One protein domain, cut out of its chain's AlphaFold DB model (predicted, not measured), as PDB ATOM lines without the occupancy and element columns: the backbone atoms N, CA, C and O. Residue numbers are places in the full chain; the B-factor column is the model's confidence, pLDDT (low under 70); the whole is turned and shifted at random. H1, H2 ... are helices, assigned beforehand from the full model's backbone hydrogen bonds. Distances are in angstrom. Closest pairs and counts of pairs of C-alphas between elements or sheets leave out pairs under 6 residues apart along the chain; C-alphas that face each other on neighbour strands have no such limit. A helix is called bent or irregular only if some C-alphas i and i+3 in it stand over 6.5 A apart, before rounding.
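What this domain is: This is residues 136 to 236 and 245 to 271 of the 286 residues of the protein "G1/S-specific cyclin-E2-like" of Sinocyclocheilus rhinocerous (UniProt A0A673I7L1). You are looking at a compact cluster of crossed helices round H4, with H1 and H5 packed on one side of it, H6 and H2 on the other, and H7 covering the far parts of H6 and H2. The long link of residues 147 to 160 lies at one end of the longest axis, H7 at the other. The printed part has 128 residues with seven named helices, H1 to H7 in chain order, and no named strand: all helix, radius of gyration of the C-alphas 14.6 A, spans 50 by 36 by 21 A.

How they stand to each other: Begin at the longest helix, H6, residues 210 to 227, with a kink of 50 degrees near residue 219. Its residues 212 to 220 alone touch the hub H4, residues 185 to 194, at a steep tilt of 66 degrees; the closest C-alphas, of Val 217 and Ala 191, are 4.8 A apart. Its residues 219 to 227 alone touch H7, residues 255 to 270, closest at the C-alphas of Phe 223 and Ala 262, 4.9 A. H2, residues 161 to 176, touches H6 about perpendicular, at 86 degrees, with residues 170 to 174 alone; the closest C-alphas are those of Leu 170 and Val 224, 6.7 A. From H4, look to H1, residues 136 to 146, which touches it closest at the C-alphas of Met 139 and Ala 189, 5.0 A. H5, residues 199 to 206, forms a helical hairpin with H4 at a shallow tilt of 31 degrees, closest at the C-alphas of Cys 194 and Val 202, 6.1 A. H3, residues 178 to 182, touches no helix but is near H6. Every O i to N i+4 pair is within hydrogen-bond range in H1, H4, H5 and H7; 11 of 12 are in H2, 10 of 14 in H6 and 0 of 1 in H3, where 2 of 2 O i to N i+3 pairs are.

Where its parts are: Find C-alpha 136 at (27.557, -37.174, -27.571), where H1 begins. H6 runs 23.1 A from C-alpha 210 at (26.824, -16.914, -25.737) and is irregular, C-alphas 212 and 215 being 7.5 A apart. H2 spans 22.8 A, and H7 22.7 A to C-alpha 270 at (45.060, -18.612, -12.987).

The domain as a whole: The farthest C-alphas, of Thr 152 and Glu 271, are 51.4 A apart. Residues 237 to 244 are not printed; C-alphas 236 and 245 are 10.7 A apart across the cut. The link from H1 to H2 is long. Residues 151 to 152 and 270 to 271 have pLDDT under 70.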
ATOM      1  N   LEU A 136      27.489 -36.706 -26.191       97.81
ATOM      2  CA  LEU A 136      27.557 -37.174 -27.571       97.81
ATOM      3  C   LEU A 136      26.221 -37.034 -28.314       97.81
ATOM      4  O   LEU A 136      26.208 -36.617 -29.468       97.81
ATOM      5  N   SER A 137      25.095 -37.343 -27.661       96.25
ATOM      6  CA  SER A 137      23.756 -37.238 -28.265       96.25
ATOM      7  C   SER A 137      23.421 -35.789 -28.631       96.25
ATOM      8  O   SER A 137      22.948 -35.516 -29.737       96.25
ATOM      9  N   TRP A 138      23.739 -34.843 -27.741       97.06
ATOM     10  CA  TRP A 138      23.617 -33.412 -28.027       97.06
ATOM     11  C   TRP A 138      24.545 -32.968 -29.155       97.06
ATOM     12  O   TRP A 138      24.113 -32.251 -30.055       97.06
ATOM     13  N   MET A 139      25.795 -33.434 -29.148       97.50
ATOM     14  CA  MET A 139      26.759 -33.103 -30.192       97.50
ATOM     15  C   MET A 139      26.298 -33.606 -31.568       97.50
ATOM     16  O   MET A 139      26.238 -32.825 -32.518       97.50
ATOM     17  N   LYS A 140      25.876 -34.875 -31.671       95.19
ATOM     18  CA  LYS A 140      25.277 -35.451 -32.888       95.19
ATOM     19  C   LYS A 140      24.095 -34.619 -33.383       95.19
ATOM     20  O   LYS A 140      23.999 -34.343 -34.576       95.19
ATOM     21  N   LEU A 141      23.220 -34.168 -32.481       93.81
ATOM     22  CA  LEU A 141      22.094 -33.310 -32.847       93.81
ATOM     23  C   LEU A 141      22.557 -31.961 -33.415       93.81
ATOM     24  O   LEU A 141      22.066 -31.536 -34.460       93.81
ATOM     25  N   TYR A 142      23.492 -31.282 -32.749       95.44
ATOM     26  CA  TYR A 142      23.960 -29.960 -33.171       95.44
ATOM     27  C   TYR A 142      24.656 -29.994 -34.527       95.44
ATOM     28  O   TYR A 142      24.332 -29.176 -35.390       95.44
ATOM     29  N   ILE A 143      25.566 -30.949 -34.737       95.44
ATOM     30  CA  ILE A 143      26.268 -31.079 -36.016       95.44
ATOM     31  C   ILE A 143      25.309 -31.496 -37.134       95.44
ATOM     32  O   ILE A 143      25.365 -30.924 -38.219       95.44
ATOM     33  N   GLN A 144      24.351 -32.391 -36.855       93.31
ATOM     34  CA  GLN A 144      23.331 -32.769 -37.829       93.31
ATOM     35  C   GLN A 144      22.508 -31.556 -38.255       93.31
ATOM     36  O   GLN A 144      22.389 -31.319 -39.451       93.31
ATOM     37  N   ILE A 145      21.988 -30.760 -37.308       91.94
ATOM     38  CA  ILE A 145      21.198 -29.554 -37.611       91.94
ATOM     39  C   ILE A 145      22.033 -28.525 -38.390       91.94
ATOM     40  O   ILE A 145      21.510 -27.878 -39.299       91.94
ATOM     41  N   ALA A 146      23.316 -28.370 -38.052       92.94
ATOM     42  CA  ALA A 146      24.216 -27.444 -38.736       92.94
ATOM     43  C   ALA A 146      24.494 -27.854 -40.189       92.94
ATOM     44  O   ALA A 146      24.663 -26.985 -41.043       92.94
ATOM     45  N   SER A 147      24.517 -29.159 -40.467       90.88
ATOM     46  CA  SER A 147      24.818 -29.726 -41.785       90.88
ATOM     47  C   SER A 147      23.583 -30.039 -42.636       90.88
ATOM     48  O   SER A 147      23.735 -30.574 -43.730       90.88
ATOM     49  N   LEU A 148      22.367 -29.703 -42.185       86.19
ATOM     50  CA  LEU A 148      21.147 -29.997 -42.943       86.19
ATOM     51  C   LEU A 148      21.106 -29.256 -44.277       86.19
ATOM     52  O   LEU A 148      20.945 -28.034 -44.323       86.19
ATOM     53  N   TYR A 149      21.120 -30.027 -45.356       78.75
ATOM     54  CA  TYR A 149      20.733 -29.572 -46.689       78.75
ATOM     55  C   TYR A 149      19.409 -30.208 -47.136       78.75
ATOM     56  O   TYR A 149      18.675 -29.593 -47.908       78.75
ATOM     57  N   ASP A 150      19.055 -31.383 -46.596       75.69
ATOM     58  CA  ASP A 150      17.739 -32.006 -46.756       75.69
ATOM     59  C   ASP A 150      16.999 -32.089 -45.411       75.69
ATOM     60  O   ASP A 150      17.277 -32.927 -44.549       75.69
ATOM     61  N   VAL A 151      16.007 -31.209 -45.253       69.62
ATOM     62  CA  VAL A 151      15.173 -31.092 -44.045       69.62
ATOM     63  C   VAL A 151      14.228 -32.291 -43.880       69.62
ATOM     64  O   VAL A 151      13.680 -32.503 -42.797       69.62
ATOM     65  N   THR A 152      14.013 -33.082 -44.935       69.62
ATOM     66  CA  THR A 152      13.087 -34.219 -44.902       69.62
ATOM     67  C   THR A 152      13.699 -35.472 -44.277       69.62
ATOM     68  O   THR A 152      12.946 -36.332 -43.822       69.62
ATOM     69  N   ASN A 153      15.032 -35.549 -44.161       72.31
ATOM     70  CA  ASN A 153      15.724 -36.745 -43.684       72.31
ATOM     71  C   ASN A 153      16.757 -36.459 -42.579       72.31
ATOM     72  O   ASN A 153      17.962 -36.633 -42.745       72.31
ATOM     73  N   LEU A 154      16.263 -36.031 -41.411       76.44
ATOM     74  CA  LEU A 154      17.090 -35.748 -40.226       76.44
ATOM     75  C   LEU A 154      17.797 -36.978 -39.640       76.44
ATOM     76  O   LEU A 154      18.720 -36.811 -38.850       76.44
ATOM     77  N   LEU A 155      17.321 -38.182 -39.962       76.88
ATOM     78  CA  LEU A 155      17.800 -39.431 -39.367       76.88
ATOM     79  C   LEU A 155      19.050 -39.974 -40.060       76.88
ATOM     80  O   LEU A 155      19.757 -40.788 -39.477       76.88
ATOM     81  N   VAL A 156      19.321 -39.528 -41.288       82.75
ATOM     82  CA  VAL A 156      20.535 -39.896 -42.014       82.75
ATOM     83  C   VAL A 156      21.621 -38.865 -41.696       82.75
ATOM     84  O   VAL A 156      21.372 -37.672 -41.899       82.75
ATOM     85  N   PRO A 157      22.807 -39.283 -41.214       86.38
ATOM     86  CA  PRO A 157      23.936 -38.383 -40.996       86.38
ATOM     87  C   PRO A 157      24.284 -37.597 -42.268       86.38
ATOM     88  O   PRO A 157      24.542 -38.184 -43.316       86.38
ATOM     89  N   GLN A 158      24.269 -36.265 -42.177       89.06
ATOM     90  CA  GLN A 158      24.563 -35.339 -43.289       89.06
ATOM     91  C   GLN A 158      25.856 -34.531 -43.060       89.06
ATOM     92  O   GLN A 158      26.180 -33.632 -43.834       89.06
ATOM     93  N   PHE A 159      26.590 -34.823 -41.986       92.56
ATOM     94  CA  PHE A 159      27.798 -34.107 -41.571       92.56
ATOM     95  C   PHE A 159      29.091 -34.840 -41.969       92.56
ATOM     96  O   PHE A 159      29.088 -36.040 -42.230       92.56
ATOM     97  N   SER A 160      30.219 -34.117 -41.988       94.19
ATOM     98  CA  SER A 160      31.552 -34.705 -42.212       94.19
ATOM     99  C   SER A 160      31.962 -35.584 -41.030       94.19
ATOM    100  O   SER A 160      31.961 -35.136 -39.879       94.19
ATOM    101  N   GLN A 161      32.368 -36.819 -41.337       95.12
ATOM    102  CA  GLN A 161      32.885 -37.770 -40.355       95.12
ATOM    103  C   GLN A 161      34.159 -37.241 -39.684       95.12
ATOM    104  O   GLN A 161      34.308 -37.363 -38.473       95.12
ATOM    105  N   GLU A 162      35.037 -36.588 -40.445       94.56
ATOM    106  CA  GLU A 162      36.300 -36.007 -39.976       94.56
ATOM    107  C   GLU A 162      36.060 -34.882 -38.965       94.56
ATOM    108  O   GLU A 162      36.675 -34.841 -37.902       94.56
ATOM    109  N   THR A 163      35.113 -33.991 -39.266       94.56
ATOM    110  CA  THR A 163      34.738 -32.910 -38.342       94.56
ATOM    111  C   THR A 163      34.153 -33.488 -37.057       94.56
ATOM    112  O   THR A 163      34.487 -33.049 -35.958       94.56
ATOM    113  N   TYR A 164      33.301 -34.508 -37.185       96.69
ATOM    114  CA  TYR A 164      32.693 -35.169 -36.040       96.69
ATOM    115  C   TYR A 164      33.739 -35.814 -35.124       96.69
ATOM    116  O   TYR A 164      33.726 -35.540 -33.924       96.69
ATOM    117  N   ILE A 165      34.683 -36.596 -35.668       96.69
ATOM    118  CA  ILE A 165      35.700 -37.262 -34.838       96.69
ATOM    119  C   ILE A 165      36.598 -36.258 -34.107       96.69
ATOM    120  O   ILE A 165      36.916 -36.488 -32.943       96.69
ATOM    121  N   GLN A 166      36.939 -35.122 -34.727       96.06
ATOM    122  CA  GLN A 166      37.733 -34.064 -34.091       96.06
ATOM    123  C   GLN A 166      36.998 -33.425 -32.908       96.06
ATOM    124  O   GLN A 166      37.579 -33.246 -31.838       96.06
ATOM    125  N   ILE A 167      35.706 -33.124 -33.070       97.38
ATOM    126  CA  ILE A 167      34.901 -32.573 -31.975       97.38
ATOM    127  C   ILE A 167      34.744 -33.612 -30.857       97.38
ATOM    128  O   ILE A 167      34.857 -33.272 -29.680       97.38
ATOM    129  N   THR A 168      34.520 -34.885 -31.198       97.38
ATOM    130  CA  THR A 168      34.409 -35.937 -30.176       97.38
ATOM    131  C   THR A 168      35.728 -36.217 -29.465       97.38
ATOM    132  O   THR A 168      35.692 -36.475 -28.274       97.38
ATOM    133  N   GLN A 169      36.883 -36.075 -30.124       97.62
ATOM    134  CA  GLN A 169      38.192 -36.191 -29.470       97.62
ATOM    135  C   GLN A 169      38.366 -35.121 -28.379       97.62
ATOM    136  O   GLN A 169      38.863 -35.410 -27.291       97.62
ATOM    137  N   LEU A 170      37.915 -33.887 -28.642       98.19
ATOM    138  CA  LEU A 170      37.897 -32.831 -27.630       98.19
ATOM    139  C   LEU A 170      36.971 -33.191 -26.458       98.19
ATOM    140  O   LEU A 170      37.340 -32.985 -25.302       98.19
ATOM    141  N   LEU A 171      35.776 -33.711 -26.750       98.56
ATOM    142  CA  LEU A 171      34.815 -34.121 -25.724       98.56
ATOM    143  C   LEU A 171      35.344 -35.277 -24.868       98.56
ATOM    144  O   LEU A 171      35.239 -35.194 -23.646       98.56
ATOM    145  N   ASP A 172      35.962 -36.284 -25.485       98.50
ATOM    146  CA  ASP A 172      36.579 -37.426 -24.808       98.50
ATOM    147  C   ASP A 172      37.644 -36.939 -23.819       98.50
ATOM    148  O   ASP A 172      37.630 -37.315 -22.649       98.50
ATOM    149  N   LEU A 173      38.503 -36.006 -24.243       98.50
ATOM    150  CA  LEU A 173      39.495 -35.384 -23.369       98.50
ATOM    151  C   LEU A 173      38.849 -34.581 -22.223       98.50
ATOM    152  O   LEU A 173      39.275 -34.679 -21.072       98.50
ATOM    153  N   CYS A 174      37.820 -33.782 -22.522       98.50
ATOM    154  CA  CYS A 174      37.151 -32.945 -21.526       98.50
ATOM    155  C   CYS A 174      36.395 -33.777 -20.480       98.50
ATOM    156  O   CYS A 174      36.375 -33.399 -19.309       98.50
ATOM    157  N   ILE A 175      35.784 -34.903 -20.870       98.44
ATOM    158  CA  ILE A 175      34.973 -35.729 -19.964       98.44
ATOM    159  C   ILE A 175      35.822 -36.439 -18.907       98.44
ATOM    160  O   ILE A 175      35.302 -36.779 -17.840       98.44
ATOM    161  N   LEU A 176      37.124 -36.624 -19.159       98.56
ATOM    162  CA  LEU A 176      38.066 -37.143 -18.167       98.56
ATOM    163  C   LEU A 176      38.251 -36.183 -16.986       98.56
ATOM    164  O   LEU A 176      38.419 -36.633 -15.849       98.56
ATOM    165  N   ASP A 177      38.181 -34.871 -17.226       98.25
ATOM    166  CA  ASP A 177      38.262 -33.874 -16.164       98.25
ATOM    167  C   ASP A 177      36.953 -33.834 -15.364       98.25
ATOM    168  O   ASP A 177      35.861 -33.676 -15.914       98.25
ATOM    169  N   ILE A 178      37.049 -33.955 -14.037       97.31
ATOM    170  CA  ILE A 178      35.878 -33.964 -13.149       97.31
ATOM    171  C   ILE A 178      35.072 -32.658 -13.224       97.31
ATOM    172  O   ILE A 178      33.865 -32.669 -12.990       97.31
ATOM    173  N   ASN A 179      35.708 -31.533 -13.563       97.12
ATOM    174  CA  ASN A 179      35.035 -30.240 -13.662       97.12
ATOM    175  C   ASN A 179      34.078 -30.168 -14.858       97.12
ATOM    176  O   ASN A 179      33.202 -29.308 -14.863       97.12
ATOM    177  N   SER A 180      34.166 -31.099 -15.819       97.75
ATOM    178  CA  SER A 180      33.145 -31.242 -16.866       97.75
ATOM    179  C   SER A 180      31.742 -31.432 -16.278       97.75
ATOM    180  O   SER A 180      30.773 -30.910 -16.824       97.75
ATOM    181  N   LEU A 181      31.629 -32.093 -15.118       96.50
ATOM    182  CA  LEU A 181      30.354 -32.390 -14.464       96.50
ATOM    183  C   LEU A 181      29.640 -31.162 -13.874       96.50
ATOM    184  O   LEU A 181      28.484 -31.298 -13.469       96.50
ATOM    185  N   ASP A 182      30.287 -29.990 -13.822       93.50
ATOM    186  CA  ASP A 182      29.635 -28.718 -13.462       93.50
ATOM    187  C   ASP A 182      28.770 -28.159 -14.596       93.50
ATOM    188  O   ASP A 182      27.863 -27.353 -14.364       93.50
ATOM    189  N   PHE A 183      29.044 -28.574 -15.830       96.06
ATOM    190  CA  PHE A 183      28.330 -28.121 -17.009       96.06
ATOM    191  C   PHE A 183      27.304 -29.163 -17.417       96.06
ATOM    192  O   PHE A 183      27.566 -30.362 -17.423       96.06
ATOM    193  N   LYS A 184      26.122 -28.705 -17.823       96.19
ATOM    194  CA  LYS A 184      25.135 -29.605 -18.416       96.19
ATOM    195  C   LYS A 184      25.670 -30.201 -19.718       96.19
ATOM    196  O   LYS A 184      26.365 -29.513 -20.470       96.19
ATOM    197  N   TYR A 185      25.284 -31.431 -20.038       97.69
ATOM    198  CA  TYR A 185      25.755 -32.112 -21.245       97.69
ATOM    199  C   TYR A 185      25.448 -31.356 -22.547       97.69
ATOM    200  O   TYR A 185      26.308 -31.298 -23.426       97.69
ATOM    201  N   GLY A 186      24.288 -30.696 -22.659       97.00
ATOM    202  CA  GLY A 186      23.975 -29.862 -23.820       97.00
ATOM    203  C   GLY A 186      24.862 -28.617 -23.938       97.00
ATOM    204  O   GLY A 186      25.121 -28.160 -25.052       97.00
ATOM    205  N   VAL A 187      25.359 -28.093 -22.810       97.62
ATOM    206  CA  VAL A 187      26.297 -26.958 -22.749       97.62
ATOM    207  C   VAL A 187      27.713 -27.407 -23.106       97.62
ATOM    208  O   VAL A 187      28.344 -26.740 -23.920       97.62
ATOM    209  N   LEU A 188      28.185 -28.549 -22.584       98.19
ATOM    210  CA  LEU A 188      29.477 -29.142 -22.968       98.19
ATOM    211  C   LEU A 188      29.550 -29.363 -24.483       98.19
ATOM    212  O   LEU A 188      30.490 -28.910 -25.131       98.19
ATOM    213  N   ALA A 189      28.527 -30.000 -25.060       98.44
ATOM    214  CA  ALA A 189      28.465 -30.247 -26.497       98.44
ATOM    215  C   ALA A 189      28.469 -28.942 -27.313       98.44
ATOM    216  O   ALA A 189      29.180 -28.836 -28.310       98.44
ATOM    217  N   ALA A 190      27.712 -27.926 -26.886       98.31
ATOM    218  CA  ALA A 190      27.655 -26.641 -27.581       98.31
ATOM    219  C   ALA A 190      28.984 -25.876 -27.488       98.31
ATOM    220  O   ALA A 190      29.427 -25.295 -28.476       98.31
ATOM    221  N   ALA A 191      29.632 -25.899 -26.320       98.50
ATOM    222  CA  ALA A 191      30.926 -25.268 -26.107       98.50
ATOM    223  C   ALA A 191      32.027 -25.935 -26.939       98.50
ATOM    224  O   ALA A 191      32.788 -25.234 -27.603       98.50
ATOM    225  N   ALA A 192      32.057 -27.270 -26.978       98.50
ATOM    226  CA  ALA A 192      32.969 -28.011 -27.839       98.50
ATOM    227  C   ALA A 192      32.728 -27.665 -29.312       98.50
ATOM    228  O   ALA A 192      33.671 -27.336 -30.022       98.50
ATOM    229  N   PHE A 193      31.468 -27.635 -29.758       98.12
ATOM    230  CA  PHE A 193      31.134 -27.267 -31.135       98.12
ATOM    231  C   PHE A 193      31.548 -25.833 -31.496       98.12
ATOM    232  O   PHE A 193      31.963 -25.574 -32.625       98.12
ATOM    233  N   CYS A 194      31.491 -24.908 -30.535       97.94
ATOM    234  CA  CYS A 194      31.885 -23.509 -30.713       97.94
ATOM    235  C   CYS A 194      33.381 -23.312 -30.994       97.94
ATOM    236  O   CYS A 194      33.759 -22.280 -31.539       97.94
ATOM    237  N   HIS A 195      34.231 -24.288 -30.666       97.19
ATOM    238  CA  HIS A 195      35.649 -24.254 -31.040       97.19
ATOM    239  C   HIS A 195      35.899 -24.636 -32.508       97.19
ATOM    240  O   HIS A 195      36.987 -24.398 -33.024       97.19
ATOM    241  N   PHE A 196      34.892 -25.181 -33.200       95.75
ATOM    242  CA  PHE A 196      34.982 -25.604 -34.604       95.75
ATOM    243  C   PHE A 196      34.046 -24.824 -35.534       95.75
ATOM    244  O   PHE A 196      34.265 -24.795 -36.744       95.75
ATOM    245  N   MET A 197      33.010 -24.183 -34.990       95.31
ATOM    246  CA  MET A 197      32.002 -23.428 -35.737       95.31
ATOM    247  C   MET A 197      31.795 -22.033 -35.149       95.31
ATOM    248  O   MET A 197      32.087 -21.779 -33.987       95.31
ATOM    249  N   SER A 198      31.230 -21.120 -35.944       95.19
ATOM    250  CA  SER A 198      30.907 -19.772 -35.458       95.19
ATOM    251  C   SER A 198      29.844 -19.788 -34.354       95.19
ATOM    252  O   SER A 198      28.915 -20.603 -34.372       95.19
ATOM    253  N   ALA A 199      29.933 -18.829 -33.427       94.50
ATOM    254  CA  ALA A 199      28.962 -18.661 -32.347       94.50
ATOM    255  C   ALA A 199      27.517 -18.507 -32.868       94.50
ATOM    256  O   ALA A 199      26.590 -19.044 -32.263       94.50
ATOM    257  N   ASP A 200      27.326 -17.865 -34.027       95.75
ATOM    258  CA  ASP A 200      26.016 -17.727 -34.678       95.75
ATOM    259  C   ASP A 200      25.414 -19.086 -35.071       95.75
ATOM    260  O   ASP A 200      24.220 -19.332 -34.875       95.75
ATOM    261  N   VAL A 201      26.239 -19.997 -35.606       95.56
ATOM    262  CA  VAL A 201      25.810 -21.364 -35.942       95.56
ATOM    263  C   VAL A 201      25.450 -22.122 -34.670       95.56
ATOM    264  O   VAL A 201      24.370 -22.711 -34.605       95.56
ATOM    265  N   VAL A 202      26.297 -22.061 -33.639       96.38
ATOM    266  CA  VAL A 202      26.044 -22.733 -32.355       96.38
ATOM    267  C   VAL A 202      24.747 -22.235 -31.723       96.38
ATOM    268  O   VAL A 202      23.909 -23.049 -31.333       96.38
ATOM    269  N   GLN A 203      24.524 -20.920 -31.680       96.00
ATOM    270  CA  GLN A 203      23.295 -20.335 -31.147       96.00
ATOM    271  C   GLN A 203      22.063 -20.778 -31.943       96.00
ATOM    272  O   GLN A 203      21.022 -21.081 -31.358       96.00
ATOM    273  N   LYS A 204      22.170 -20.860 -33.275       93.94
ATOM    274  CA  LYS A 204      21.072 -21.304 -34.140       93.94
ATOM    275  C   LYS A 204      20.686 -22.765 -33.895       93.94
ATOM    276  O   LYS A 204      19.493 -23.062 -33.880       93.94
ATOM    277  N   VAL A 205      21.658 -23.668 -33.727       92.88
ATOM    278  CA  VAL A 205      21.384 -25.115 -33.601       92.88
ATOM    279  C   VAL A 205      21.084 -25.561 -32.173       92.88
ATOM    280  O   VAL A 205      20.278 -26.465 -31.978       92.88
ATOM    281  N   SER A 206      21.703 -24.921 -31.178       94.12
ATOM    282  CA  SER A 206      21.517 -25.257 -29.761       94.12
ATOM    283  C   SER A 206      20.419 -24.431 -29.088       94.12
ATOM    284  O   SER A 206      19.890 -24.823 -28.053       94.12
ATOM    285  N   GLY A 207      20.089 -23.254 -29.629       93.75
ATOM    286  CA  GLY A 207      19.228 -22.276 -28.962       93.75
ATOM    287  C   GLY A 207      19.856 -21.621 -27.722       93.75
ATOM    288  O   GLY A 207      19.184 -20.825 -27.060       93.75
ATOM    289  N   LEU A 208      21.114 -21.934 -27.393       94.56
ATOM    290  CA  LEU A 208      21.851 -21.355 -26.273       94.56
ATOM    291  C   LEU A 208      22.517 -20.050 -26.713       94.56
ATOM    292  O   LEU A 208      23.141 -19.981 -27.770       94.56
ATOM    293  N   LYS A 209      22.382 -19.002 -25.902       96.50
ATOM    294  CA  LYS A 209      23.105 -17.745 -26.128       96.50
ATOM    295  C   LYS A 209      24.556 -17.870 -25.666       96.50
ATOM    296  O   LYS A 209      24.856 -18.735 -24.840       96.50
ATOM    297  N   TRP A 210      25.416 -16.968 -26.136       96.50
ATOM    298  CA  TRP A 210      26.824 -16.914 -25.737       96.50
ATOM    299  C   TRP A 210      27.000 -16.936 -24.216       96.50
ATOM    300  O   TRP A 210      27.766 -17.745 -23.710       96.50
ATOM    301  N   GLU A 211      26.210 -16.161 -23.469       96.81
ATOM    302  CA  GLU A 211      26.335 -16.062 -22.008       96.81
ATOM    303  C   GLU A 211      26.060 -17.395 -21.290       96.81
ATOM    304  O   GLU A 211      26.504 -17.600 -20.164       96.81
ATOM    305  N   ALA A 212      25.324 -18.313 -21.927       96.06
ATOM    306  CA  ALA A 212      25.043 -19.635 -21.373       96.06
ATOM    307  C   ALA A 212      26.182 -20.642 -21.603       96.06
ATOM    308  O   ALA A 212      26.240 -21.649 -20.899       96.06
ATOM    309  N   ILE A 213      27.057 -20.399 -22.588       97.62
ATOM    310  CA  ILE A 213      28.142 -21.318 -22.968       97.62
ATOM    311  C   ILE A 213      29.539 -20.741 -22.719       97.62
ATOM    312  O   ILE A 213      30.481 -21.516 -22.610       97.62
ATOM    313  N   GLU A 214      29.683 -19.421 -22.575       97.75
ATOM    314  CA  GLU A 214      30.958 -18.701 -22.457       97.75
ATOM    315  C   GLU A 214      31.874 -19.294 -21.382       97.75
ATOM    316  O   GLU A 214      33.036 -19.593 -21.647       97.75
ATOM    317  N   THR A 215      31.348 -19.529 -20.177       98.00
ATOM    318  CA  THR A 215      32.131 -20.124 -19.084       98.00
ATOM    319  C   THR A 215      32.678 -21.501 -19.462       98.00
ATOM    320  O   THR A 215      33.829 -21.808 -19.161       98.00
ATOM    321  N   CYS A 216      31.878 -22.315 -20.153       98.38
ATOM    322  CA  CYS A 216      32.279 -23.643 -20.605       98.38
ATOM    323  C   CYS A 216      33.277 -23.570 -21.770       98.38
ATOM    324  O   CYS A 216      34.253 -24.313 -21.781       98.38
ATOM    325  N   VAL A 217      33.073 -22.654 -22.722       98.12
ATOM    326  CA  VAL A 217      33.990 -22.418 -23.851       98.12
ATOM    327  C   VAL A 217      35.371 -22.012 -23.338       98.12
ATOM    328  O   VAL A 217      36.373 -22.588 -23.763       98.12
ATOM    329  N   ASN A 218      35.417 -21.083 -22.379       97.31
ATOM    330  CA  ASN A 218      36.654 -20.618 -21.758       97.31
ATOM    331  C   ASN A 218      37.335 -21.724 -20.939       97.31
ATOM    332  O   ASN A 218      38.549 -21.888 -21.025       97.31
ATOM    333  N   TRP A 219      36.566 -22.522 -20.188       97.94
ATOM    334  CA  TRP A 219      37.096 -23.688 -19.474       97.94
ATOM    335  C   TRP A 219      37.690 -24.740 -20.428       97.94
ATOM    336  O   TRP A 219      38.719 -25.337 -20.105       97.94
ATOM    337  N   MET A 220      37.086 -24.928 -21.610       98.19
ATOM    338  CA  MET A 220      37.547 -25.865 -22.643       98.19
ATOM    339  C   MET A 220      38.805 -25.403 -23.396       98.19
ATOM    340  O   MET A 220      39.507 -26.242 -23.962       98.19
ATOM    341  N   ALA A 221      39.118 -24.103 -23.423       97.44
ATOM    342  CA  ALA A 221      40.190 -23.563 -24.266       97.44
ATOM    343  C   ALA A 221      41.568 -24.237 -24.048       97.44
ATOM    344  O   ALA A 221      42.187 -24.636 -25.036       97.44
ATOM    345  N   PRO A 222      42.032 -24.507 -22.808       97.94
ATOM    346  CA  PRO A 222      43.305 -25.203 -22.587       97.94
ATOM    347  C   PRO A 222      43.335 -26.657 -23.084       97.94
ATOM    348  O   PRO A 222      44.405 -27.181 -23.411       97.94
ATOM    349  N   PHE A 223      42.176 -27.318 -23.165       98.12
ATOM    350  CA  PHE A 223      42.058 -28.657 -23.747       98.12
ATOM    351  C   PHE A 223      42.179 -28.600 -25.271       98.12
ATOM    352  O   PHE A 223      42.900 -29.410 -25.850       98.12
ATOM    353  N   VAL A 224      41.569 -27.596 -25.910       97.19
ATOM    354  CA  VAL A 224      41.692 -27.343 -27.357       97.19
ATOM    355  C   VAL A 224      43.136 -27.039 -27.737       97.19
ATOM    356  O   VAL A 224      43.693 -27.684 -28.623       97.19
ATOM    357  N   GLU A 225      43.777 -26.112 -27.021       96.31
ATOM    358  CA  GLU A 225      45.188 -25.784 -27.237       96.31
ATOM    359  C   GLU A 225      46.089 -27.005 -27.068       96.31
ATOM    360  O   GLU A 225      47.114 -27.122 -27.730       96.31
ATOM    361  N   THR A 226      45.763 -27.894 -26.126       96.62
ATOM    362  CA  THR A 226      46.515 -29.135 -25.938       96.62
ATOM    363  C   THR A 226      46.284 -30.087 -27.089       96.62
ATOM    364  O   THR A 226      47.261 -30.558 -27.648       96.62
ATOM    365  N   MET A 227      45.043 -30.302 -27.515       95.12
ATOM    366  CA  MET A 227      44.727 -31.158 -28.658       95.12
ATOM    367  C   MET A 227      45.445 -30.716 -29.943       95.12
ATOM    368  O   MET A 227      45.930 -31.564 -30.683       95.12
ATOM    369  N   MET A 228      45.615 -29.407 -30.168       92.25
ATOM    370  CA  MET A 228      46.379 -28.864 -31.303       92.25
ATOM    371  C   MET A 228      47.884 -29.198 -31.277       92.25
ATOM    372  O   MET A 228      48.547 -29.093 -32.306       92.25
ATOM    373  N   CYS A 229      48.442 -29.578 -30.122       92.38
ATOM    374  CA  CYS A 229      49.838 -30.005 -29.997       92.38
ATOM    375  C   CYS A 229      50.052 -31.496 -30.318       92.38
ATOM    376  O   CYS A 229      51.198 -31.944 -30.331       92.38
ATOM    377  N   TYR A 230      48.978 -32.259 -30.538       91.81
ATOM    378  CA  TYR A 230      49.009 -33.697 -30.807       91.81
ATOM    379  C   TYR A 230      48.526 -33.985 -32.230       91.81
ATOM    380  O   TYR A 230      47.997 -33.115 -32.925       91.81
ATOM    381  N   GLU A 231      48.724 -35.223 -32.680       85.94
ATOM    382  CA  GLU A 231      48.207 -35.665 -33.970       85.94
ATOM    383  C   GLU A 231      46.674 -35.600 -33.986       85.94
ATOM    384  O   GLU A 231      45.994 -36.053 -33.060       85.94
ATOM    385  N   SER A 232      46.126 -35.003 -35.043       83.38
ATOM    386  CA  SER A 232      44.680 -34.872 -35.206       83.38
ATOM    387  C   SER A 232      44.029 -36.240 -35.377       83.38
ATOM    388  O   SER A 232      44.557 -37.076 -36.114       83.38
ATOM    389  N   ALA A 233      42.853 -36.438 -34.768       87.12
ATOM    390  CA  ALA A 233      42.059 -37.648 -34.969       87.12
ATOM    391  C   ALA A 233      41.905 -37.981 -36.461       87.12
ATOM    392  O   ALA A 233      41.486 -37.145 -37.264       87.12
ATOM    393  N   GLN A 234      42.233 -39.224 -36.805       90.25
ATOM    394  CA  GLN A 234      42.054 -39.792 -38.136       90.25
ATOM    395  C   GLN A 234      40.897 -40.784 -38.113       90.25
ATOM    396  O   GLN A 234      40.702 -41.500 -37.126       90.25
ATOM    397  N   LEU A 235      40.139 -40.845 -39.209       91.94
ATOM    398  CA  LEU A 235      39.090 -41.845 -39.357       91.94
ATOM    399  C   LEU A 235      39.743 -43.229 -39.442       91.94
ATOM    400  O   LEU A 235      40.491 -43.513 -40.379       91.94
ATOM    401  N   ARG A 236      39.489 -44.075 -38.441       92.88
ATOM    402  CA  ARG A 236      40.052 -45.426 -38.369       92.88
ATOM    403  C   ARG A 236      39.192 -46.418 -39.152       92.88
ATOM    404  O   ARG A 236      37.976 -46.268 -39.274       92.88
ATOM    405  N   ASP A 245      29.585 -45.677 -40.769       93.06
ATOM    406  CA  ASP A 245      29.407 -45.799 -39.319       93.06
ATOM    407  C   ASP A 245      30.723 -45.752 -38.520       93.06
ATOM    408  O   ASP A 245      30.723 -45.651 -37.298       93.06
ATOM    409  N   ARG A 246      31.880 -45.736 -39.191       94.75
ATOM    410  CA  ARG A 246      33.211 -45.728 -38.539       94.75
ATOM    411  C   ARG A 246      33.400 -44.570 -37.563       94.75
ATOM    412  O   ARG A 246      33.980 -44.740 -36.493       94.75
ATOM    413  N   HIS A 247      32.873 -43.395 -37.902       95.38
ATOM    414  CA  HIS A 247      32.881 -42.223 -37.027       95.38
ATOM    415  C   HIS A 247      32.059 -42.405 -35.745       95.38
ATOM    416  O   HIS A 247      32.153 -41.571 -34.848       95.38
ATOM    417  N   ASN A 248      31.260 -43.462 -35.608       96.62
ATOM    418  CA  ASN A 248      30.537 -43.767 -34.381       96.62
ATOM    419  C   ASN A 248      31.294 -44.707 -33.444       96.62
ATOM    420  O   ASN A 248      30.892 -44.788 -32.291       96.62
ATOM    421  N   ILE A 249      32.391 -45.337 -33.866       98.00
ATOM    422  CA  ILE A 249      33.156 -46.287 -33.040       98.00
ATOM    423  C   ILE A 249      34.128 -45.566 -32.111       98.00
ATOM    424  O   ILE A 249      34.927 -44.755 -32.578       98.00
ATOM    425  N   GLN A 250      34.078 -45.852 -30.810       98.38
ATOM    426  CA  GLN A 250      34.976 -45.235 -29.834       98.38
ATOM    427  C   GLN A 250      36.441 -45.511 -30.183       98.38
ATOM    428  O   GLN A 250      36.805 -46.612 -30.585       98.38
ATOM    429  N   THR A 251      37.277 -44.492 -30.013       97.19
ATOM    430  CA  THR A 251      38.723 -44.570 -30.238       97.19
ATOM    431  C   THR A 251      39.466 -44.153 -28.985       97.19
ATOM    432  O   THR A 251      38.966 -43.316 -28.227       97.19
ATOM    433  N   HIS A 252      40.683 -44.654 -28.816       96.69
ATOM    434  CA  HIS A 252      41.579 -44.269 -27.738       96.69
ATOM    435  C   HIS A 252      42.904 -43.716 -28.287       96.69
ATOM    436  O   HIS A 252      43.392 -44.086 -29.364       96.69
ATOM    437  N   VAL A 253      43.439 -42.741 -27.558       95.12
ATOM    438  CA  VAL A 253      44.776 -42.147 -27.701       95.12
ATOM    439  C   VAL A 253      45.292 -41.850 -26.290       95.12
ATOM    440  O   VAL A 253      44.577 -42.083 -25.322       95.12
ATOM    441  N   ASP A 254      46.500 -41.301 -26.142       94.88
ATOM    442  CA  ASP A 254      47.074 -40.951 -24.830       94.88
ATOM    443  C   ASP A 254      46.388 -39.723 -24.182       94.88
ATOM    444  O   ASP A 254      46.979 -38.653 -23.991       94.88
ATOM    445  N   TYR A 255      45.098 -39.866 -23.861       97.62
ATOM    446  CA  TYR A 255      44.270 -38.812 -23.294       97.62
ATOM    447  C   TYR A 255      44.711 -38.434 -21.881       97.62
ATOM    448  O   TYR A 255      44.554 -37.277 -21.497       97.62
ATOM    449  N   LEU A 256      45.302 -39.350 -21.106       97.94
ATOM    450  CA  LEU A 256      45.831 -39.023 -19.779       97.94
ATOM    451  C   LEU A 256      47.015 -38.053 -19.857       97.94
ATOM    452  O   LEU A 256      47.073 -37.111 -19.062       97.94
ATOM    453  N   CYS A 257      47.932 -38.229 -20.813       97.25
ATOM    454  CA  CYS A 257      49.009 -37.268 -21.053       97.25
ATOM    455  C   CYS A 257      48.454 -35.911 -21.511       97.25
ATOM    456  O   CYS A 257      48.825 -34.864 -20.971       97.25
ATOM    457  N   MET A 258      47.500 -35.925 -22.449       97.69
ATOM    458  CA  MET A 258      46.813 -34.708 -22.896       97.69
ATOM    459  C   MET A 258      46.094 -33.996 -21.738       97.69
ATOM    460  O   MET A 258      46.155 -32.774 -21.627       97.69
ATOM    461  N   LEU A 259      45.447 -34.739 -20.838       98.00
ATOM    462  CA  LEU A 259      44.720 -34.185 -19.697       98.00
ATOM    463  C   LEU A 259      45.657 -33.455 -18.734       98.00
ATOM    464  O   LEU A 259      45.363 -32.328 -18.339       98.00
ATOM    465  N   VAL A 260      46.798 -34.063 -18.393       97.44
ATOM    466  CA  VAL A 260      47.810 -33.429 -17.531       97.44
ATOM    467  C   VAL A 260      48.281 -32.111 -18.147       97.44
ATOM    468  O   VAL A 260      48.263 -31.077 -17.479       97.44
ATOM    469  N   ASN A 261      48.603 -32.114 -19.441       97.19
ATOM    470  CA  ASN A 261      49.051 -30.914 -20.149       97.19
ATOM    471  C   ASN A 261      47.976 -29.812 -20.193       97.19
ATOM    472  O   ASN A 261      48.290 -28.631 -20.016       97.19
ATOM    473  N   ALA A 262      46.705 -30.175 -20.380       96.94
ATOM    474  CA  ALA A 262      45.599 -29.221 -20.346       96.94
ATOM    475  C   ALA A 262      45.403 -28.607 -18.945       96.94
ATOM    476  O   ALA A 262      45.235 -27.391 -18.821       96.94
ATOM    477  N   GLN A 263      45.498 -29.415 -17.886       96.19
ATOM    478  CA  GLN A 263      45.374 -28.964 -16.493       96.19
ATOM    479  C   GLN A 263      46.536 -28.053 -16.061       96.19
ATOM    480  O   GLN A 263      46.340 -27.082 -15.320       96.19
ATOM    481  N   GLU A 264      47.750 -28.301 -16.559       95.50
ATOM    482  CA  GLU A 264      48.887 -27.399 -16.353       95.50
ATOM    483  C   GLU A 264      48.655 -26.025 -16.997       95.50
ATOM    484  O   GLU A 264      48.950 -24.993 -16.385       95.50
ATOM    485  N   LYS A 265      48.097 -25.983 -18.214       93.94
ATOM    486  CA  LYS A 265      47.748 -24.727 -18.902       93.94
ATOM    487  C   LYS A 265      46.632 -23.960 -18.185       93.94
ATOM    488  O   LYS A 265      46.715 -22.735 -18.066       93.94
ATOM    489  N   GLN A 266      45.632 -24.667 -17.651       90.44
ATOM    490  CA  GLN A 266      44.596 -24.071 -16.800       90.44
ATOM    491  C   GLN A 266      45.200 -23.407 -15.558       90.44
ATOM    492  O   GLN A 266      44.870 -22.263 -15.251       90.44
ATOM    493  N   SER A 267      46.124 -24.092 -14.883       85.56
ATOM    494  CA  SER A 267      46.767 -23.583 -13.665       85.56
ATOM    495  C   SER A 267      47.605 -22.328 -13.937       85.56
ATOM    496  O   SER A 267      47.514 -21.358 -13.189       85.56
ATOM    497  N   LYS A 268      48.353 -22.297 -15.049       81.12
ATOM    498  CA  LYS A 268      49.157 -21.130 -15.465       81.12
ATOM    499  C   LYS A 268      48.308 -19.907 -15.822       81.12
ATOM    500  O   LYS A 268      48.734 -18.785 -15.581       81.12
ATOM    501  N   SER A 269      47.104 -20.109 -16.361       70.25
ATOM    502  CA  SER A 269      46.173 -19.008 -16.667       70.25
ATOM    503  C   SER A 269      45.550 -18.375 -15.415       70.25
ATOM    504  O   SER A 269      45.014 -17.272 -15.490       70.25
ATOM    505  N   LEU A 270      45.610 -19.063 -14.268       62.31
ATOM    506  CA  LEU A 270      45.060 -18.612 -12.987       62.31
ATOM    507  C   LEU A 270      46.104 -17.934 -12.081       62.31
ATOM    508  O   LEU A 270      45.721 -17.340 -11.071       62.31
ATOM    509  N   GLU A 271      47.399 -17.996 -12.408       50.34
ATOM    510  CA  GLU A 271      48.430 -17.288 -11.644       50.34
ATOM    511  C   GLU A 271      48.342 -15.767 -11.888       50.34
ATOM    512  O   GLU A 271      48.336 -15.321 -13.040       50.34
TER     513      GLU A 271